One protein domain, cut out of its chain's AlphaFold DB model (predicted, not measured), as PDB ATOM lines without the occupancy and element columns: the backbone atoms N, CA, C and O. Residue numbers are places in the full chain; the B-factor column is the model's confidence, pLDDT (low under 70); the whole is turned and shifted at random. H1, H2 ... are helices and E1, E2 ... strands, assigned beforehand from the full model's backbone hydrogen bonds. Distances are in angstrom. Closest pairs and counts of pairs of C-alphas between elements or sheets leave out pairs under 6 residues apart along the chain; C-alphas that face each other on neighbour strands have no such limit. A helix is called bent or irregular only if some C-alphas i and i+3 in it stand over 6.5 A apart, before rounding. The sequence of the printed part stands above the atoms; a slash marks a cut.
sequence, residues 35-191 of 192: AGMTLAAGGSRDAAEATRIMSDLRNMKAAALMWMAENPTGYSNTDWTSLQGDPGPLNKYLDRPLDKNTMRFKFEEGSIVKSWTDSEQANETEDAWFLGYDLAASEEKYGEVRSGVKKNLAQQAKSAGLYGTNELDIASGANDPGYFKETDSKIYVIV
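Overview. This is residues 35 to 191 of the 192 residues of the protein "N-terminal methylation site-containing protein" of Acetomicrobium thermoterrenum DSM 13490 (UniProt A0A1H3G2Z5). A strongly twisted sheet of four strands, curled like part of a barrel, is crossed on one face by one very long helix, H1, whose residues 35 to 41 stick out free of the body. H4 packs on H1 with its residues 148 to 153, short H2 packs on E1, and H3 packs on H1 near its other end. The printed part has 157 residues with four named helices and four named strands, in the order H1 H2 H3 E1 E2 H4 E3 E4; the sheet's order is E3 E1 E2 E4, mixed, and the class is mixed, helices and strands. The whole is compact, with a radius of gyration of the C-alphas of 17.3 A, yet elongated, spanning 63 by 39 by 25 A.

Along the chain. Start in the sheet at C-alpha 105, (198.764, 177.128, 167.231), where E1, residues 105 to 114, begins; it is 26.1 A long and bends by 57 degrees at residue 108. E2, residues 124 to 134, is 28.7 A long and bends by 54 degrees at residue 131. E3 is residues 167 to 169, and E4, residues 186 to 190, ends at (187.858, 180.363, 160.542). H1 runs 52.9 A from C-alpha 35 at (194.723, 184.427, 202.078) to residue 70, with a kink of 32 degrees near residue 43; it is irregular, but only just, with C-alphas 40 and 43 6.7 A apart. H4, residues 147 to 160, is 18.8 A long and irregular, with C-alphas 155 and 158 7.5 A apart. H2 is residues 77 to 82 and H3 residues 88 to 91.

Arrangement. Look first at the hairpin of E1 and E2, antiparallel, where N 110 and O 128 are 2.9 A apart, within hydrogen-bond range. E4 is antiparallel to E2, with N 133 and O 187 at 2.8 A, and E3 is parallel to E1, with N 168 and O 111 at 2.8 A. H1 and H4 make two layers with the sheet, helices on one face of it. H1 lies over E2 at a height over the sheet of 11.0 A, slantwise to the strands at 48 degrees to E2 on the local plane; their closest C-alphas, of Lys 61 and Leu 131, are 7.1 A apart. H1 touches H4 with residues 43 to 50 alone, at a steep tilt of 44 degrees, the same way; the closest C-alphas, of Asp 46 and Val 149, are 4.6 A apart. H2 lies over E1 and along the strands, its closest C-alphas to E1 being Thr 81 and Phe 107, 5.2 A. H3, not on the sheet, touches H1, with the closest C-alphas of Leu 90 and Ala 63 at 6.1 A. In H2 every O i to N i+4 pair is within hydrogen-bond range, against 28 of 32 in H1 and 8 of 10 in H4; H3 is too short for such a pair.

Size, cuts and confidence. The two C-alphas farthest apart, of Ala 35 and Glu 120, are 63.3 A apart. The printed part has no cut, and its long links are H3 to E1, E2 to H4 and E3 to E4. Look for pLDDT under 70 at residues 73 to 74, 116 to 123, 137 to 142 and 172 to 175; the mean of the printed part is 84.5.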
ATOM      1  N   ALA A  35     195.700 185.500 202.243       88.94
ATOM      2  CA  ALA A  35     194.723 184.427 202.078       88.94
ATOM      3  C   ALA A  35     193.492 184.895 201.282       88.94
ATOM      4  O   ALA A  35     193.100 184.240 200.315       88.94
ATOM      5  N   GLY A  36     192.933 186.062 201.622       83.94
ATOM      6  CA  GLY A  36     191.801 186.643 200.892       83.94
ATOM      7  C   GLY A  36     192.135 186.992 199.438       83.94
ATOM      8  O   GLY A  36     191.380 186.654 198.524       83.94
ATOM      9  N   MET A  37     193.298 187.607 199.197       82.38
ATOM     10  CA  MET A  37     193.743 187.977 197.844       82.38
ATOM     11  C   MET A  37     193.928 186.763 196.927       82.38
ATOM     12  O   MET A  37     193.605 186.829 195.741       82.38
ATOM     13  N   THR A  38     194.424 185.645 197.462       81.62
ATOM     14  CA  THR A  38     194.693 184.434 196.673       81.62
ATOM     15  C   THR A  38     193.411 183.837 196.086       81.62
ATOM     16  O   THR A  38     193.397 183.460 194.915       81.62
ATOM     17  N   LEU A  39     192.321 183.807 196.860       76.00
ATOM     18  CA  LEU A  39     191.030 183.271 196.412       76.00
ATOM     19  C   LEU A  39     190.374 184.150 195.336       76.00
ATOM     20  O   LEU A  39     189.839 183.633 194.359       76.00
ATOM     21  N   ALA A  40     190.463 185.476 195.471       71.06
ATOM     22  CA  ALA A  40     189.902 186.411 194.493       71.06
ATOM     23  C   ALA A  40     190.686 186.441 193.164       71.06
ATOM     24  O   ALA A  40     190.111 186.677 192.101       71.06
ATOM     25  N   ALA A  41     191.998 186.180 193.198       73.31
ATOM     26  CA  ALA A  41     192.859 186.268 192.020       73.31
ATOM     27  C   ALA A  41     192.657 185.128 191.003       73.31
ATOM     28  O   ALA A  41     192.988 185.315 189.833       73.31
ATOM     29  N   GLY A  42     192.127 183.968 191.412       77.75
ATOM     30  CA  GLY A  42     191.970 182.798 190.536       77.75
ATOM     31  C   GLY A  42     191.115 183.085 189.297       77.75
ATOM     32  O   GLY A  42     191.600 182.991 188.173       77.75
ATOM     33  N   GLY A  43     189.875 183.544 189.499       84.50
ATOM     34  CA  GLY A  43     188.953 183.834 188.392       84.50
ATOM     35  C   GLY A  43     189.394 185.006 187.506       84.50
ATOM     36  O   GLY A  43     189.210 184.966 186.292       84.50
ATOM     37  N   SER A  44     190.032 186.029 188.087       86.38
ATOM     38  CA  SER A  44     190.563 187.167 187.320       86.38
ATOM     39  C   SER A  44     191.730 186.757 186.416       86.38
ATOM     40  O   SER A  44     191.779 187.169 185.257       86.38
ATOM     41  N   ARG A  45     192.635 185.901 186.909       89.19
ATOM     42  CA  ARG A  45     193.727 185.333 186.101       89.19
ATOM     43  C   ARG A  45     193.192 184.472 184.965       89.19
ATOM     44  O   ARG A  45     193.708 184.555 183.856       89.19
ATOM     45  N   ASP A  46     192.146 183.691 185.227       92.56
ATOM     46  CA  ASP A  46     191.520 182.851 184.207       92.56
ATOM     47  C   ASP A  46     190.859 183.674 183.098       92.56
ATOM     48  O   ASP A  46     191.004 183.354 181.919       92.56
ATOM     49  N   ALA A  47     190.172 184.759 183.456       91.50
ATOM     50  CA  ALA A  47     189.582 185.672 182.484       91.50
ATOM     51  C   ALA A  47     190.659 186.389 181.655       91.50
ATOM     52  O   ALA A  47     190.560 186.443 180.431       91.50
ATOM     53  N   ALA A  48     191.721 186.881 182.304       93.06
ATOM     54  CA  ALA A  48     192.834 187.537 181.622       93.06
ATOM     55  C   ALA A  48     193.552 186.593 180.642       93.06
ATOM     56  O   ALA A  48     193.887 186.994 179.529       93.06
ATOM     57  N   GLU A  49     193.758 185.331 181.025       93.00
ATOM     58  CA  GLU A  49     194.356 184.327 180.144       93.00
ATOM     59  C   GLU A  49     193.441 183.973 178.964       93.00
ATOM     60  O   GLU A  49     193.929 183.889 177.839       93.00
ATOM     61  N   ALA A  50     192.124 183.856 179.174       94.25
ATOM     62  CA  ALA A  50     191.164 183.653 178.086       94.25
ATOM     63  C   ALA A  50     191.195 184.818 177.080       94.25
ATOM     64  O   ALA A  50     191.280 184.599 175.872       94.25
ATOM     65  N   THR A  51     191.211 186.064 177.567       94.19
ATOM     66  CA  THR A  51     191.357 187.256 176.717       94.19
ATOM     67  C   THR A  51     192.693 187.271 175.976       94.19
ATOM     68  O   THR A  51     192.737 187.656 174.809       94.19
ATOM     69  N   ARG A  52     193.779 186.811 176.613       92.88
ATOM     70  CA  ARG A  52     195.086 186.675 175.961       92.88
ATOM     71  C   ARG A  52     195.028 185.682 174.801       92.88
ATOM     72  O   ARG A  52     195.438 186.040 173.707       92.88
ATOM     73  N   ILE A  53     194.476 184.483 175.015       92.75
ATOM     74  CA  ILE A  53     194.327 183.452 173.967       92.75
ATOM     75  C   ILE A  53     193.480 183.982 172.804       92.75
ATOM     76  O   ILE A  53     193.839 183.813 171.643       92.75
ATOM     77  N   MET A  54     192.388 184.684 173.110       93.25
ATOM     78  CA  MET A  54     191.546 185.330 172.104       93.25
ATOM     79  C   MET A  54     192.317 186.361 171.270       93.25
ATOM     80  O   MET A  54     192.210 186.386 170.045       93.25
ATOM     81  N   SER A  55     193.074 187.240 171.932       93.06
ATOM     82  CA  SER A  55     193.883 188.256 171.257       93.06
ATOM     83  C   SER A  55     194.962 187.612 170.392       93.06
ATOM     84  O   SER A  55     195.164 188.033 169.258       93.06
ATOM     85  N   ASP A  56     195.614 186.575 170.911       91.94
ATOM     86  CA  ASP A  56     196.635 185.796 170.221       91.94
ATOM     87  C   ASP A  56     196.065 185.164 168.935       91.94
ATOM     88  O   ASP A  56     196.634 185.347 167.862       91.94
ATOM     89  N   LEU A  57     194.898 184.509 169.007       92.88
ATOM     90  CA  LEU A  57     194.190 183.953 167.842       92.88
ATOM     91  C   LEU A  57     193.833 185.020 166.798       92.88
ATOM     92  O   LEU A  57     194.002 184.799 165.602       92.88
ATOM     93  N   ARG A  58     193.357 186.194 167.232       92.44
ATOM     94  CA  ARG A  58     193.008 187.302 166.326       92.44
ATOM     95  C   ARG A  58     194.231 187.892 165.634       92.44
ATOM     96  O   ARG A  58     194.182 188.128 164.430       92.44
ATOM     97  N   ASN A  59     195.314 188.097 166.377       92.38
ATOM     98  CA  ASN A  59     196.579 188.590 165.834       92.38
ATOM     99  C   ASN A  59     197.159 187.593 164.826       92.38
ATOM    100  O   ASN A  59     197.581 187.983 163.742       92.38
ATOM    101  N   MET A  60     197.095 186.299 165.141       92.00
ATOM    102  CA  MET A  60     197.516 185.239 164.229       92.00
ATOM    103  C   MET A  60     196.657 185.163 162.969       92.00
ATOM    104  O   MET A  60     197.198 185.050 161.872       92.00
ATOM    105  N   LYS A  61     195.331 185.278 163.096       92.44
ATOM    106  CA  LYS A  61     194.436 185.367 161.937       92.44
ATOM    107  C   LYS A  61     194.778 186.583 161.073       92.44
ATOM    108  O   LYS A  61     194.834 186.457 159.857       92.44
ATOM    109  N   ALA A  62     195.037 187.741 161.676       93.25
ATOM    110  CA  ALA A  62     195.439 188.934 160.935       93.25
ATOM    111  C   ALA A  62     196.761 188.723 160.178       93.25
ATOM    112  O   ALA A  62     196.841 189.068 159.002       93.25
ATOM    113  N   ALA A  63     197.759 188.098 160.809       92.06
ATOM    114  CA  ALA A  63     199.018 187.738 160.156       92.06
ATOM    115  C   ALA A  63     198.809 186.769 158.981       92.06
ATOM    116  O   ALA A  63     199.385 186.977 157.915       92.06
ATOM    117  N   ALA A  64     197.946 185.759 159.140       90.69
ATOM    118  CA  ALA A  64     197.578 184.847 158.058       90.69
ATOM    119  C   ALA A  64     196.920 185.590 156.888       90.69
ATOM    120  O   ALA A  64     197.322 185.406 155.746       90.69
ATOM    121  N   LEU A  65     195.985 186.504 157.162       91.00
ATOM    122  CA  LEU A  65     195.346 187.318 156.125       91.00
ATOM    123  C   LEU A  65     196.334 188.259 155.414       91.00
ATOM    124  O   LEU A  65     196.221 188.461 154.208       91.00
ATOM    125  N   MET A  66     197.313 188.823 156.128       91.00
ATOM    126  CA  MET A  66     198.366 189.650 155.522       91.00
ATOM    127  C   MET A  66     199.295 188.831 154.629       91.00
ATOM    128  O   MET A  66     199.587 189.243 153.508       91.00
ATOM    129  N   TRP A  67     199.714 187.658 155.106       88.50
ATOM    130  CA  TRP A  67     200.469 186.697 154.311       88.50
ATOM    131  C   TRP A  67     199.702 186.338 153.036       88.50
ATOM    132  O   TRP A  67     200.259 186.399 151.938       88.50
ATOM    133  N   MET A  68     198.399 186.079 153.163       87.19
ATOM    134  CA  MET A  68     197.510 185.802 152.039       87.19
ATOM    135  C   MET A  68     197.419 186.955 151.037       87.19
ATOM    136  O   MET A  68     197.496 186.742 149.828       87.19
ATOM    137  N   ALA A  69     197.307 188.188 151.529       88.56
ATOM    138  CA  ALA A  69     197.201 189.377 150.693       88.56
ATOM    139  C   ALA A  69     198.488 189.686 149.904       88.56
ATOM    140  O   ALA A  69     198.408 190.241 148.810       88.56
ATOM    141  N   GLU A  70     199.667 189.343 150.436       86.81
ATOM    142  CA  GLU A  70     200.947 189.635 149.775       86.81
ATOM    143  C   GLU A  70     201.279 188.659 148.631       86.81
ATOM    144  O   GLU A  70     202.018 189.029 147.720       86.81
ATOM    145  N   ASN A  71     200.698 187.452 148.613       80.38
ATOM    146  CA  ASN A  71     200.900 186.485 147.526       80.38
ATOM    147  C   ASN A  71     199.556 186.114 146.866       80.38
ATOM    148  O   ASN A  71     198.953 185.091 147.187       80.38
ATOM    149  N   PRO A  72     199.078 186.927 145.905       72.50
ATOM    150  CA  PRO A  72     197.750 186.781 145.306       72.50
ATOM    151  C   PRO A  72     197.602 185.576 144.362       72.50
ATOM    152  O   PRO A  72     196.498 185.304 143.899       72.50
ATOM    153  N   THR A  73     198.678 184.846 144.050       67.75
ATOM    154  CA  THR A  73     198.668 183.721 143.092       67.75
ATOM    155  C   THR A  73     198.154 182.396 143.665       67.75
ATOM    156  O   THR A  73     198.336 181.358 143.037       67.75
ATOM    157  N   GLY A  74     197.452 182.440 144.799       65.19
ATOM    158  CA  GLY A  74     196.714 181.310 145.354       65.19
ATOM    159  C   GLY A  74     197.569 180.476 146.295       65.19
ATOM    160  O   GLY A  74     198.480 179.772 145.873       65.19
ATOM    161  N   TYR A  75     197.246 180.557 147.578       74.94
ATOM    162  CA  TYR A  75     197.705 179.594 148.564       74.94
ATOM    163  C   TYR A  75     196.833 178.345 148.484       74.94
ATOM    164  O   TYR A  75     195.619 178.431 148.306       74.94
ATOM    165  N   SER A  76     197.463 177.186 148.603       84.44
ATOM    166  CA  SER A  76     196.803 175.886 148.654       84.44
ATOM    167  C   SER A  76     196.585 175.429 150.098       84.44
ATOM    168  O   SER A  76     197.278 175.879 151.014       84.44
ATOM    169  N   ASN A  77     195.691 174.459 150.311       84.62
ATOM    170  CA  ASN A  77     195.543 173.803 151.619       84.62
ATOM    171  C   ASN A  77     196.876 173.216 152.120       84.62
ATOM    172  O   ASN A  77     197.154 173.193 153.322       84.62
ATOM    173  N   THR A  78     197.741 172.778 151.200       86.12
ATOM    174  CA  THR A  78     199.083 172.292 151.533       86.12
ATOM    175  C   THR A  78     199.996 173.398 152.052       86.12
ATOM    176  O   THR A  78     200.748 173.154 152.992       86.12
ATOM    177  N   ASP A  79     199.899 174.621 151.524       88.06
ATOM    178  CA  ASP A  79     200.670 175.756 152.045       88.06
ATOM    179  C   ASP A  79     200.209 176.107 153.460       88.06
ATOM    180  O   ASP A  79     201.042 176.280 154.348       88.06
ATOM    181  N   TRP A  80     198.893 176.122 153.695       89.88
ATOM    182  CA  TRP A  80     198.319 176.369 155.018       89.88
ATOM    183  C   TRP A  80     198.793 175.349 156.059       89.88
ATOM    184  O   TRP A  80     199.360 175.716 157.086       89.88
ATOM    185  N   THR A  81     198.621 174.058 155.780       89.12
ATOM    186  CA  THR A  81     199.004 172.985 156.714       89.12
ATOM    187  C   THR A  81     200.523 172.882 156.902       89.12
ATOM    188  O   THR A  81     200.988 172.508 157.982       89.12
ATOM    189  N   SER A  82     201.327 173.284 155.907       88.19
ATOM    190  CA  SER A  82     202.795 173.303 156.016       88.19
ATOM    191  C   SER A  82     203.324 174.281 157.073       88.19
ATOM    192  O   SER A  82     204.385 174.030 157.658       88.19
ATOM    193  N   LEU A  83     202.556 175.325 157.416       87.31
ATOM    194  CA  LEU A  83     202.895 176.288 158.475       87.31
ATOM    195  C   LEU A  83     203.017 175.632 159.856       87.31
ATOM    196  O   LEU A  83     203.676 176.167 160.749       87.31
ATOM    197  N   GLN A  84     202.435 174.439 160.029       87.81
ATOM    198  CA  GLN A  84     202.629 173.626 161.227       87.81
ATOM    199  C   GLN A  84     204.093 173.200 161.414       87.81
ATOM    200  O   GLN A  84     204.547 173.029 162.549       87.81
ATOM    201  N   GLY A  85     204.810 172.977 160.310       82.94
ATOM    202  CA  GLY A  85     206.210 172.565 160.285       82.94
ATOM    203  C   GLY A  85     207.179 173.741 160.231       82.94
ATOM    204  O   GLY A  85     208.208 173.691 160.905       82.94
ATOM    205  N   ASP A  86     206.843 174.787 159.477       84.25
ATOM    206  CA  ASP A  86     207.634 176.012 159.367       84.25
ATOM    207  C   ASP A  86     206.724 177.255 159.373       84.25
ATOM    208  O   ASP A  86     206.175 177.633 158.338       84.25
ATOM    209  N   PRO A  87     206.560 177.931 160.524       84.00
ATOM    210  CA  PRO A  87     205.764 179.151 160.612       84.00
ATOM    211  C   PRO A  87     206.523 180.397 160.122       84.00
ATOM    212  O   PRO A  87     206.006 181.512 160.237       84.00
ATOM    213  N   GLY A  88     207.748 180.241 159.606       84.88
ATOM    214  CA  GLY A  88     208.595 181.318 159.094       84.88
ATOM    215  C   GLY A  88     207.874 182.330 158.194       84.88
ATOM    216  O   GLY A  88     208.071 183.530 158.403       84.88
ATOM    217  N   PRO A  89     206.990 181.911 157.266       85.06
ATOM    218  CA  PRO A  89     206.238 182.844 156.427       85.06
ATOM    219  C   PRO A  89     205.340 183.809 157.216       85.06
ATOM    220  O   PRO A  89     205.229 184.979 156.853       85.06
ATOM    221  N   LEU A  90     204.750 183.359 158.329       86.38
ATOM    222  CA  LEU A  90     203.911 184.201 159.188       86.38
ATOM    223  C   LEU A  90     204.728 185.101 160.117       86.38
ATOM    224  O   LEU A  90     204.271 186.186 160.471       86.38
ATOM    225  N   ASN A  91     205.949 184.695 160.478       88.31
ATOM    226  CA  ASN A  91     206.811 185.450 161.394       88.31
ATOM    227  C   ASN A  91     207.150 186.860 160.894       88.31
ATOM    228  O   ASN A  91     207.471 187.725 161.703       88.31
ATOM    229  N   LYS A  92     207.040 187.119 159.586       88.19
ATOM    230  CA  LYS A  92     207.186 188.464 159.010       88.19
ATOM    231  C   LYS A  92     206.130 189.453 159.522       88.19
ATOM    232  O   LYS A  92     206.404 190.648 159.586       88.19
ATOM    233  N   TYR A  93     204.942 188.968 159.878       88.94
ATOM    234  CA  TYR A  93     203.789 189.786 160.271       88.94
ATOM    235  C   TYR A  93     203.489 189.710 161.772       88.94
ATOM    236  O   TYR A  93     202.442 190.175 162.218       88.94
ATOM    237  N   LEU A  94     204.378 189.096 162.554       88.50
ATOM    238  CA  LEU A  94     204.189 188.874 163.981       88.50
ATOM    239  C   LEU A  94     205.294 189.559 164.777       88.50
ATOM    240  O   LEU A  94     206.475 189.315 164.552       88.50
ATOM    241  N   ASP A  95     204.902 190.329 165.790       87.00
ATOM    242  CA  ASP A  95     205.853 190.922 166.740       87.00
ATOM    243  C   ASP A  95     206.574 189.849 167.566       87.00
ATOM    244  O   ASP A  95     207.730 190.006 167.968       87.00
ATOM    245  N   ARG A  96     205.879 188.739 167.837       84.44
ATOM    246  CA  ARG A  96     206.431 187.571 168.514       84.44
ATOM    247  C   ARG A  96     206.587 186.440 167.499       84.44
ATOM    248  O   ARG A  96     205.569 185.864 167.112       84.44
ATOM    249  N   PRO A  97     207.821 186.071 167.116       82.69
ATOM    250  CA  PRO A  97     208.024 184.991 166.168       82.69
ATOM    251  C   PRO A  97     207.533 183.669 166.758       82.69
ATOM    252  O   PRO A  97     207.721 183.374 167.945       82.69
ATOM    253  N   LEU A  98     206.907 182.873 165.907       84.69
ATOM    254  CA  LEU A  98     206.558 181.496 166.176       84.69
ATOM    255  C   LEU A  98     207.769 180.600 165.939       84.69
ATOM    256  O   LEU A  98     208.505 180.738 164.963       84.69
ATOM    257  N   ASP A  99     207.916 179.624 166.819       80.81
ATOM    258  CA  ASP A  99     208.815 178.490 166.647       80.81
ATOM    259  C   ASP A  99     207.935 177.240 166.674       80.81
ATOM    260  O   ASP A  99     207.092 177.102 167.566       80.81
ATOM    261  N   LYS A 100     208.124 176.345 165.696       75.00
ATOM    262  CA  LYS A 100     207.448 175.040 165.590       75.00
ATOM    263  C   LYS A 100     207.355 174.345 166.940       75.00
ATOM    264  O   LYS A 100     206.306 173.845 167.331       75.00
ATOM    265  N   ASN A 101     208.458 174.349 167.675       71.56
ATOM    266  CA  ASN A 101     208.560 173.639 168.927       71.56
ATOM    267  C   ASN A 101     207.822 174.360 170.050       71.56
ATOM    268  O   ASN A 101     207.635 173.758 171.089       71.56
ATOM    269  N   THR A 102     207.507 175.654 169.941       71.62
ATOM    270  CA  THR A 102     206.897 176.465 171.015       71.62
ATOM    271  C   THR A 102     205.503 176.983 170.668       71.62
ATOM    272  O   THR A 102     204.919 177.701 171.474       71.62
ATOM    273  N   MET A 103     204.917 176.660 169.522       80.38
ATOM    274  CA  MET A 103     203.572 177.144 169.217       80.38
ATOM    275  C   MET A 103     202.501 176.226 169.813       80.38
ATOM    276  O   MET A 103     202.599 175.006 169.738       80.38
ATOM    277  N   ARG A 104     201.447 176.821 170.379       87.06
ATOM    278  CA  ARG A 104     200.175 176.120 170.636       87.06
ATOM    279  C   ARG A 104     199.225 176.196 169.442       87.06
ATOM    280  O   ARG A 104     198.164 175.586 169.475       87.06
ATOM    281  N   PHE A 105     199.585 176.965 168.417       90.62
ATOM    282  CA  PHE A 105     198.764 177.128 167.231       90.62
ATOM    283  C   PHE A 105     198.797 175.877 166.360       90.62
ATOM    284  O   PHE A 105     199.823 175.195 166.263       90.62
ATOM    285  N   LYS A 106     197.654 175.602 165.740       90.75
ATOM    286  CA  LYS A 106     197.463 174.538 164.765       90.75
ATOM    287  C   LYS A 106     196.938 175.134 163.469       90.75
ATOM    288  O   LYS A 106     196.042 175.972 163.502       90.75
ATOM    289  N   PHE A 107     197.505 174.712 162.351       91.75
ATOM    290  CA  PHE A 107     197.080 175.130 161.019       91.75
ATOM    291  C   PHE A 107     196.427 173.920 160.363       91.75
ATOM    292  O   PHE A 107     197.116 173.013 159.904       91.75
ATOM    293  N   GLU A 108     195.102 173.856 160.439       92.00
ATOM    294  CA  GLU A 108     194.329 172.685 160.023       92.00
ATOM    295  C   GLU A 108     193.334 173.091 158.932       92.00
ATOM    296  O   GLU A 108     192.819 174.213 158.917       92.00
ATOM    297  N   GLU A 109     193.103 172.186 157.990       91.12
ATOM    298  CA  GLU A 109     191.985 172.291 157.059       91.12
ATOM    299  C   GLU A 109     190.723 171.714 157.702       91.12
ATOM    300  O   GLU A 109     190.774 170.957 158.679       91.12
ATOM    301  N   GLY A 110     189.582 172.113 157.172       89.44
ATOM    302  CA  GLY A 110     188.293 171.674 157.650       89.44
ATOM    303  C   GLY A 110     187.210 171.977 156.634       89.44
ATOM    304  O   GLY A 110     187.485 172.342 155.494       89.44
ATOM    305  N   SER A 111     185.972 171.826 157.069       88.38
ATOM    306  CA  SER A 111     184.805 171.863 156.205       88.38
ATOM    307  C   SER A 111     183.726 172.746 156.811       88.38
ATOM    308  O   SER A 111     183.517 172.755 158.026       88.38
ATOM    309  N   ILE A 112     183.045 173.504 155.958       86.19
ATOM    310  CA  ILE A 112     181.891 174.314 156.323       86.19
ATOM    311  C   ILE A 112     180.724 173.918 155.424       86.19
ATOM    312  O   ILE A 112     180.766 174.099 154.208       86.19
ATOM    313  N   VAL A 113     179.650 173.428 156.037       86.62
ATOM    314  CA  VAL A 113     178.385 173.147 155.356       86.62
ATOM    315  C   VAL A 113     177.523 174.405 155.362       86.62
ATOM    316  O   VAL A 113     177.156 174.911 156.424       86.62
ATOM    317  N   LYS A 114     177.189 174.918 154.177       80.31
ATOM    318  CA  LYS A 114     176.306 176.075 153.976       80.31
ATOM    319  C   LYS A 114     174.961 175.618 153.412       80.31
ATOM    320  O   LYS A 114     174.900 174.777 152.519       80.31
ATOM    321  N   SER A 115     173.877 176.202 153.922       71.56
ATOM    322  CA  SER A 115     172.522 176.024 153.386       71.56
ATOM    323  C   SER A 115     171.809 177.369 153.377       71.56
ATOM    324  O   SER A 115     171.768 178.050 154.406       71.56
ATOM    325  N   TRP A 116     171.294 177.764 152.213       65.75
ATOM    326  CA  TRP A 116     170.581 179.023 152.011       65.75
ATOM    327  C   TRP A 116     169.079 178.739 151.951       65.75
ATOM    328  O   TRP A 116     168.609 178.032 151.066       65.75
ATOM    329  N   THR A 117     168.326 179.316 152.888       61.41
ATOM    330  CA  THR A 117     166.892 179.065 153.125       61.41
ATOM    331  C   THR A 117     165.952 179.319 151.940       61.41
ATOM    332  O   THR A 117     164.797 178.908 152.010       61.41
ATOM    333  N   ASP A 118     166.411 179.963 150.864       58.25
ATOM    334  CA  ASP A 118     165.544 180.439 149.775       58.25
ATOM    335  C   ASP A 118     165.730 179.691 148.443       58.25
ATOM    336  O   ASP A 118     165.142 180.070 147.429       58.25
ATOM    337  N   SER A 119     166.506 178.608 148.419       54.44
ATOM    338  CA  SER A 119     166.699 177.799 147.212       54.44
ATOM    339  C   SER A 119     166.726 176.311 147.537       54.44
ATOM    340  O   SER A 119     167.414 175.893 148.460       54.44
ATOM    341  N   GLU A 120     166.030 175.510 146.724       56.34
ATOM    342  CA  GLU A 120     166.091 174.037 146.610       56.34
ATOM    343  C   GLU A 120     167.501 173.514 146.220       56.34
ATOM    344  O   GLU A 120     167.656 172.564 145.457       56.34
ATOM    345  N   GLN A 121     168.566 174.151 146.702       57.53
ATOM    346  CA  GLN A 121     169.936 173.697 146.538       57.53
ATOM    347  C   GLN A 121     170.310 172.805 147.718       57.53
ATOM    348  O   GLN A 121     170.095 173.143 148.881       57.53
ATOM    349  N   ALA A 122     170.843 171.627 147.389       61.56
ATOM    350  CA  ALA A 122     171.423 170.715 148.359       61.56
ATOM    351  C   ALA A 122     172.523 171.425 149.163       61.56
ATOM    352  O   ALA A 122     173.182 172.321 148.645       61.56
ATOM    353  N   ASN A 123     172.721 171.005 150.414       68.12
ATOM    354  CA  ASN A 123     173.787 171.522 151.268       68.12
ATOM    355  C   ASN A 123     175.134 171.481 150.533       68.12
ATOM    356  O   ASN A 123     175.566 170.415 150.088       68.12
ATOM    357  N   GLU A 124     175.793 172.632 150.431       75.62
ATOM    358  CA  GLU A 124     177.113 172.741 149.817       75.62
ATOM    359  C   GLU A 124     178.169 172.655 150.915       75.62
ATOM    360  O   GLU A 124     178.079 173.321 151.948       75.62
ATOM    361  N   THR A 125     179.144 171.773 150.710       83.19
ATOM    362  CA  THR A 125     180.299 171.629 151.593       83.19
ATOM    363  C   THR A 125     181.473 172.359 150.963       83.19
ATOM    364  O   THR A 125     181.878 172.014 149.854       83.19
ATOM    365  N   GLU A 126     181.993 173.364 151.657       85.38
ATOM    366  CA  GLU A 126     183.167 174.122 151.236       85.38
ATOM    367  C   GLU A 126     184.355 173.814 152.148       85.38
ATOM    368  O   GLU A 126     184.210 173.763 153.373       85.38
ATOM    369  N   ASP A 127     185.535 173.655 151.549       87.81
ATOM    370  CA  ASP A 127     186.786 173.574 152.296       87.81
ATOM    371  C   ASP A 127     187.102 174.940 152.910       87.81
ATOM    372  O   ASP A 127     187.010 175.976 152.246       87.81
ATOM    373  N   ALA A 128     187.504 174.935 154.176       89.44
ATOM    374  CA  ALA A 128     187.845 176.139 154.913       89.44
ATOM    375  C   ALA A 128     189.132 175.951 155.710       89.44
ATOM    376  O   ALA A 128     189.502 174.843 156.114       89.44
ATOM    377  N   TRP A 129     189.820 177.058 155.965       91.56
ATOM    378  CA  TRP A 129     191.039 177.042 156.768       91.56
ATOM    379  C   TRP A 129     190.748 177.435 158.198       91.56
ATOM    380  O   TRP A 129     190.174 178.488 158.484       91.56
ATOM    381  N   PHE A 130     191.219 176.597 159.112       93.81
ATOM    382  CA  PHE A 130     191.037 176.781 160.534       93.81
ATOM    383  C   PHE A 130     192.375 177.042 161.208       93.81
ATOM    384  O   PHE A 130     193.326 176.262 161.123       93.81
ATOM    385  N   LEU A 131     192.426 178.155 161.935       94.25
ATOM    386  CA  LEU A 131     193.489 178.427 162.885       94.25
ATOM    387  C   LEU A 131     193.053 177.885 164.245       94.25
ATOM    388  O   LEU A 131     192.176 178.447 164.902       94.25
ATOM    389  N   GLY A 132     193.675 176.786 164.648       92.81
ATOM    390  CA  GLY A 132     193.485 176.143 165.935       92.81
ATOM    391  C   GLY A 132     194.434 176.668 167.011       92.81
ATOM    392  O   GLY A 132     195.526 177.164 166.729       92.81
ATOM    393  N   TYR A 133     194.048 176.499 168.270       92.12
ATOM    394  CA  TYR A 133     194.903 176.657 169.439       92.12
ATOM    395  C   TYR A 133     194.680 175.481 170.391       92.12
ATOM    396  O   TYR A 133     193.553 175.180 170.785       92.12
ATOM    397  N   ASP A 134     195.771 174.818 170.760       91.00
ATOM    398  CA  ASP A 134     195.775 173.646 171.626       91.00
ATOM    399  C   ASP A 134     195.655 174.052 173.105       91.00
ATOM    400  O   ASP A 134     196.541 174.700 173.690       91.00
ATOM    401  N   LEU A 135     194.521 173.686 173.704       89.50
ATOM    402  CA  LEU A 135     194.200 173.920 175.111       89.50
ATOM    403  C   LEU A 135     194.582 172.724 175.990       89.50
ATOM    404  O   LEU A 135     194.617 172.858 177.218       89.50
ATOM    405  N   ALA A 136     194.858 171.567 175.388       83.44
ATOM    406  CA  ALA A 136     195.335 170.392 176.091       83.44
ATOM    407  C   ALA A 136     196.835 170.504 176.403       83.44
ATOM    408  O   ALA A 136     197.518 171.481 176.063       83.44
ATOM    409  N   ALA A 137     197.343 169.508 177.127       66.50
ATOM    410  CA  ALA A 137     198.773 169.358 177.314       66.50
ATOM    411  C   ALA A 137     199.403 168.935 175.978       66.50
ATOM    412  O   ALA A 137     199.353 167.766 175.604       66.50
ATOM    413  N   SER A 138     199.945 169.901 175.239       58.53
ATOM    414  CA  SER A 138     200.619 169.641 173.969       58.53
ATOM    415  C   SER A 138     202.008 169.064 174.251       58.53
ATOM    416  O   SER A 138     202.838 169.751 174.856       58.53
ATOM    417  N   GLU A 139     202.194 167.794 173.877       54.12
ATOM    418  CA  GLU A 139     203.438 167.000 173.829       54.12
ATOM    419  C   GLU A 139     204.637 167.612 174.586       54.12
ATOM    420  O   GLU A 139     205.541 168.211 174.012       54.12
ATOM    421  N   GLU A 140     204.624 167.452 175.914       55.75
ATOM    422  CA  GLU A 140     205.711 167.763 176.866       55.75
ATOM    423  C   GLU A 140     206.029 169.242 177.152       55.75
ATOM    424  O   GLU A 140     206.646 169.532 178.180       55.75
ATOM    425  N   LYS A 141     205.596 170.207 176.334       61.19
ATOM    426  CA  LYS A 141     206.060 171.605 176.486       61.19
ATOM    427  C   LYS A 141     205.104 172.531 177.221       61.19
ATOM    428  O   LYS A 141     205.503 173.555 177.780       61.19
ATOM    429  N   TYR A 142     203.828 172.188 177.188       69.25
ATOM    430  CA  TYR A 142     202.755 173.087 177.552       69.25
ATOM    431  C   TYR A 142     201.772 172.382 178.473       69.25
ATOM    432  O   TYR A 142     201.168 171.391 178.089       69.25
ATOM    433  N   GLY A 143     201.603 172.907 179.691       76.56
ATOM    434  CA  GLY A 143     200.596 172.396 180.620       76.56
ATOM    435  C   GLY A 143     199.177 172.601 180.089       76.56
ATOM    436  O   GLY A 143     198.930 173.511 179.292       76.56
ATOM    437  N   GLU A 144     198.243 171.773 180.541       83.88
ATOM    438  CA  GLU A 144     196.830 171.943 180.214       83.88
ATOM    439  C   GLU A 144     196.332 173.331 180.651       83.88
ATOM    440  O   GLU A 144     196.649 173.822 181.741       83.88
ATOM    441  N   VAL A 145     195.551 173.978 179.785       89.25
ATOM    442  CA  VAL A 145     194.899 175.247 180.105       89.25
ATOM    443  C   VAL A 145     193.857 175.018 181.203       89.25
ATOM    444  O   VAL A 145     193.043 174.098 181.124       89.25
ATOM    445  N   ARG A 146     193.871 175.870 182.236       90.25
ATOM    446  CA  ARG A 146     193.000 175.723 183.416       90.25
ATOM    447  C   ARG A 146     191.522 175.688 183.020       90.25
ATOM    448  O   ARG A 146     191.087 176.430 182.140       90.25
ATOM    449  N   SER A 147     190.723 174.895 183.731       90.75
ATOM    450  CA  SER A 147     189.284 174.753 183.464       90.75
ATOM    451  C   SER A 147     188.526 176.086 183.519       90.75
ATOM    452  O   SER A 147     187.667 176.338 182.679       90.75
ATOM    453  N   GLY A 148     188.892 176.991 184.434       91.06
ATOM    454  CA  GLY A 148     188.298 178.330 184.503       91.06
ATOM    455  C   GLY A 148     188.561 179.186 183.257       91.06
ATOM    456  O   GLY A 148     187.709 179.983 182.865       91.06
ATOM    457  N   VAL A 149     189.696 178.985 182.576       92.81
ATOM    458  CA  VAL A 149     190.001 179.646 181.295       92.81
ATOM    459  C   VAL A 149     189.105 179.081 180.193       92.81
ATOM    460  O   VAL A 149     188.470 179.855 179.478       92.81
ATOM    461  N   LYS A 150     188.989 177.746 180.099       93.62
ATOM    462  CA  LYS A 150     188.102 177.065 179.134       93.62
ATOM    463  C   LYS A 150     186.646 177.516 179.301       93.62
ATOM    464  O   LYS A 150     185.994 177.843 178.314       93.62
ATOM    465  N   LYS A 151     186.176 177.664 180.542       94.06
ATOM    466  CA  LYS A 151     184.862 178.242 180.868       94.06
ATOM    467  C   LYS A 151     184.663 179.650 180.317       94.06
ATOM    468  O   LYS A 151     183.655 179.921 179.668       94.06
ATOM    469  N   ASN A 152     185.615 180.553 180.547       94.25
ATOM    470  CA  ASN A 152     185.518 181.924 180.034       94.25
ATOM    471  C   ASN A 152     185.535 181.970 178.496       94.25
ATOM    472  O   ASN A 152     184.818 182.777 177.906       94.25
ATOM    473  N   LEU A 153     186.311 181.095 177.849       94.44
ATOM    474  CA  LEU A 153     186.327 180.959 176.389       94.44
ATOM    475  C   LEU A 153     184.985 180.445 175.858       94.44
ATOM    476  O   LEU A 153     184.446 181.038 174.929       94.44
ATOM    477  N   ALA A 154     184.403 179.417 176.482       93.75
ATOM    478  CA  ALA A 154     183.096 178.873 176.105       93.75
ATOM    479  C   ALA A 154     181.975 179.919 176.231       93.75
ATOM    480  O   ALA A 154     181.145 180.058 175.336       93.75
ATOM    481  N   GLN A 155     181.992 180.739 177.288       93.88
ATOM    482  CA  GLN A 155     181.038 181.845 177.450       93.88
ATOM    483  C   GLN A 155     181.132 182.894 176.333       93.88
ATOM    484  O   GLN A 155     180.130 183.518 175.984       93.88
ATOM    485  N   GLN A 156     182.326 183.098 175.773       92.00
ATOM    486  CA  GLN A 156     182.581 184.066 174.704       92.00
ATOM    487  C   GLN A 156     182.575 183.429 173.309       92.00
ATOM    488  O   GLN A 156     182.710 184.145 172.318       92.00
ATOM    489  N   ALA A 157     182.397 182.109 173.201       92.38
ATOM    490  CA  ALA A 157     182.604 181.382 171.956       92.38
ATOM    491  C   ALA A 157     181.692 181.882 170.832       92.38
ATOM    492  O   ALA A 157     182.159 182.198 169.740       92.38
ATOM    493  N   LYS A 158     180.402 182.062 171.132       90.12
ATOM    494  CA  LYS A 158     179.416 182.527 170.153       90.12
ATOM    495  C   LYS A 158     179.669 183.954 169.670       90.12
ATOM    496  O   LYS A 158     179.549 184.227 168.482       90.12
ATOM    497  N   SER A 159     180.003 184.877 170.573       89.81
ATOM    498  CA  SER A 159     180.215 186.287 170.214       89.81
ATOM    499  C   SER A 159     181.558 186.528 169.531       89.81
ATOM    500  O   SER A 159     181.698 187.487 168.775       89.81
ATOM    501  N   ALA A 160     182.545 185.675 169.793       88.06
ATOM    502  CA  ALA A 160     183.876 185.782 169.221       88.06
ATOM    503  C   ALA A 160     184.118 184.874 168.005       88.06
ATOM    504  O   ALA A 160     185.185 184.983 167.405       88.06
ATOM    505  N   GLY A 161     183.156 184.020 167.636       90.69
ATOM    506  CA  GLY A 161     183.294 183.079 166.522       90.69
ATOM    507  C   GLY A 161     184.336 181.994 166.796       90.69
ATOM    508  O   GLY A 161     185.181 181.728 165.946       90.69
ATOM    509  N   LEU A 162     184.320 181.434 168.009       93.88
ATOM    510  CA  LEU A 162     185.195 180.337 168.412       93.88
ATOM    511  C   LEU A 162     184.478 179.001 168.268       93.88
ATOM    512  O   LEU A 162     183.374 178.823 168.793       93.88
ATOM    513  N   TYR A 163     185.156 178.040 167.657       94.44
ATOM    514  CA  TYR A 163     184.619 176.715 167.377       94.44
ATOM    515  C   TYR A 163     185.440 175.627 168.066       94.44
ATOM    516  O   TYR A 163     186.640 175.789 168.282       94.44
ATOM    517  N   GLY A 164     184.790 174.534 168.455       92.88
ATOM    518  CA  GLY A 164     185.445 173.361 169.050       92.88
ATOM    519  C   GLY A 164     185.895 172.324 168.021       92.88
ATOM    520  O   GLY A 164     186.645 171.407 168.343       92.88
ATOM    521  N   THR A 165     185.441 172.483 166.779       91.19
ATOM    522  CA  THR A 165     185.644 171.563 165.659       91.19
ATOM    523  C   THR A 165     186.049 172.342 164.406       91.19
ATOM    524  O   THR A 165     185.740 173.530 164.281       91.19
ATOM    525  N   ASN A 166     186.762 171.676 163.501       89.25
ATOM    526  CA  ASN A 166     187.087 172.143 162.152       89.25
ATOM    527  C   ASN A 166     186.051 171.681 161.105       89.25
ATOM    528  O   ASN A 166     186.187 171.991 159.929       89.25
ATOM    529  N   GLU A 167     185.009 170.959 161.513       89.25
ATOM    530  CA  GLU A 167     183.864 170.593 160.674       89.25
ATOM    531  C   GLU A 167     182.626 171.327 161.195       89.25
ATOM    532  O   GLU A 167     182.091 170.984 162.253       89.25
ATOM    533  N   LEU A 168     182.212 172.379 160.489       87.06
ATOM    534  CA  LEU A 168     181.113 173.254 160.884       87.06
ATOM    535  C   LEU A 168     179.875 173.017 160.031       87.06
ATOM    536  O   LEU A 168     179.954 172.928 158.807       87.06
ATOM    537  N   ASP A 169     178.717 173.040 160.682       84.50
ATOM    538  CA  ASP A 169     177.422 173.074 160.009       84.50
ATOM    539  C   ASP A 169     176.739 174.419 160.269       84.50
ATOM    540  O   ASP A 169     176.170 174.660 161.334       84.50
ATOM    541  N   ILE A 170     176.834 175.330 159.300       79.44
ATOM    542  CA  ILE A 170     176.198 176.653 159.351       79.44
ATOM    543  C   ILE A 170     174.924 176.706 158.502       79.44
ATOM    544  O   ILE A 170     174.460 177.796 158.157       79.44
ATOM    545  N   ALA A 171     174.339 175.550 158.172       75.81
ATOM    546  CA  ALA A 171     173.071 175.476 157.469       75.81
ATOM    547  C   ALA A 171     171.958 176.216 158.227       75.81
ATOM    548  O   ALA A 171     171.856 176.162 159.458       75.81
ATOM    549  N   SER A 172     171.077 176.891 157.484       57.00
ATOM    550  CA  SER A 172     169.875 177.523 158.025       57.00
ATOM    551  C   SER A 172     168.992 176.488 158.742       57.00
ATOM    552  O   SER A 172     168.275 175.723 158.102       57.00
ATOM    553  N   GLY A 173     169.060 176.447 160.076       62.41
ATOM    554  CA  GLY A 173     168.344 175.477 160.917       62.41
ATOM    555  C   GLY A 173     169.243 174.607 161.802       62.41
ATOM    556  O   GLY A 173     168.734 173.951 162.712       62.41
ATOM    557  N   ALA A 174     170.564 174.632 161.601       64.69
ATOM    558  CA  ALA A 174     171.509 174.034 162.536       64.69
ATOM    559  C   ALA A 174     171.438 174.769 163.891       64.69
ATOM    560  O   ALA A 174     171.616 175.985 163.979       64.69
ATOM    561  N   ASN A 175     171.143 174.028 164.965       67.94
ATOM    562  CA  ASN A 175     170.980 174.601 166.310       67.94
ATOM    563  C   ASN A 175     172.315 175.035 166.943       67.94
ATOM    564  O   ASN A 175     172.333 175.915 167.805       67.94
ATOM    565  N   ASP A 176     173.421 174.410 166.537       80.25
ATOM    566  CA  ASP A 176     174.768 174.688 167.027       80.25
ATOM    567  C   ASP A 176     175.775 174.372 165.908       80.25
ATOM    568  O   ASP A 176     175.969 173.196 165.607       80.25
ATOM    569  N   PRO A 177     176.424 175.380 165.302       82.44
ATOM    570  CA  PRO A 177     177.413 175.174 164.251       82.44
ATOM    571  C   PRO A 177     178.719 174.541 164.744       82.44
ATOM    572  O   PRO A 177     179.650 174.404 163.961       82.44
ATOM    573  N   GLY A 178     178.811 174.175 166.028       88.81
ATOM    574  CA  GLY A 178     180.011 173.601 166.633       88.81
ATOM    575  C   GLY A 178     180.797 174.624 167.447       88.81
ATOM    576  O   GLY A 178     182.030 174.606 167.440       88.81
ATOM    577  N   TYR A 179     180.105 175.544 168.133       92.00
ATOM    578  CA  TYR A 179     180.777 176.510 169.004       92.00
ATOM    579  C   TYR A 179     181.600 175.799 170.079       92.00
ATOM    580  O   TYR A 179     181.220 174.737 170.573       92.00
ATOM    581  N   PHE A 180     182.714 176.423 170.458       94.19
ATOM    582  CA  PHE A 180     183.630 175.890 171.461       94.19
ATOM    583  C   PHE A 180     182.938 175.642 172.815       94.19
ATOM    584  O   PHE A 180     182.245 176.515 173.350       94.19
ATOM    585  N   LYS A 181     183.181 174.463 173.391       92.69
ATOM    586  CA  LYS A 181     182.672 173.985 174.683       92.69
ATOM    587  C   LYS A 181     183.831 173.740 175.641       92.69
ATOM    588  O   LYS A 181     184.956 173.464 175.248       92.69
ATOM    589  N   GLU A 182     183.547 173.782 176.942       91.06
ATOM    590  CA  GLU A 182     184.571 173.595 177.988       91.06
ATOM    591  C   GLU A 182     185.284 172.232 177.923       91.06
ATOM    592  O   GLU A 182     186.394 172.088 178.439       91.06
ATOM    593  N   THR A 183     184.641 171.242 177.303       89.69
ATOM    594  CA  THR A 183     185.154 169.884 177.097       89.69
ATOM    595  C   THR A 183     186.147 169.773 175.949       89.69
ATOM    596  O   THR A 183     186.860 168.775 175.870       89.69
ATOM    597  N   ASP A 184     186.194 170.765 175.061       90.38
ATOM    598  CA  ASP A 184     186.987 170.679 173.847       90.38
ATOM    599  C   ASP A 184     188.473 170.893 174.168       90.38
ATOM    600  O   ASP A 184     188.872 171.731 174.986       90.38
ATOM    601  N   SER A 185     189.319 170.088 173.530       89.50
ATOM    602  CA  SER A 185     190.776 170.131 173.705       89.50
ATOM    603  C   SER A 185     191.440 171.207 172.851       89.50
ATOM    604  O   SER A 185     192.567 171.614 173.134       89.50
ATOM    605  N   LYS A 186     190.740 171.686 171.825       91.56
ATOM    606  CA  LYS A 186     191.208 172.689 170.879       91.56
ATOM    607  C   LYS A 186     190.122 173.725 170.652       91.56
ATOM    608  O   LYS A 186     188.937 173.460 170.830       91.56
ATOM    609  N   ILE A 187     190.559 174.908 170.251       94.38
ATOM    610  CA  ILE A 187     189.684 175.999 169.851       94.38
ATOM    611  C   ILE A 187     190.105 176.500 168.482       94.38
ATOM    612  O   ILE A 187     191.296 176.634 168.223       94.38
ATOM    613  N   TYR A 188     189.135 176.792 167.630       94.94
ATOM    614  CA  TYR A 188     189.352 177.153 166.241       94.94
ATOM    615  C   TYR A 188     188.702 178.483 165.898       94.94
ATOM    616  O   TYR A 188     187.640 178.837 166.415       94.94
ATOM    617  N   VAL A 189     189.335 179.198 164.972       94.31
ATOM    618  CA  VAL A 189     188.749 180.329 164.255       94.31
ATOM    619  C   VAL A 189     188.897 180.104 162.757       94.31
ATOM    620  O   VAL A 189     189.949 179.670 162.288       94.31
ATOM    621  N   ILE A 190     187.844 180.423 162.007       92.06
ATOM    622  CA  ILE A 190     187.858 180.363 160.542       92.06
ATOM    623  C   ILE A 190     188.763 181.485 160.028       92.06
ATOM    624  O   ILE A 190     188.626 182.636 160.463       92.06
ATOM    625  N   VAL A 191     189.679 181.172 159.118       90.19
ATOM    626  CA  VAL A 191     190.580 182.133 158.470       90.19
ATOM    627  C   VAL A 191     190.065 182.502 157.085       90.19
ATOM    628  O   VAL A 191     189.924 183.697 156.819       90.19
TER     629      VAL A 191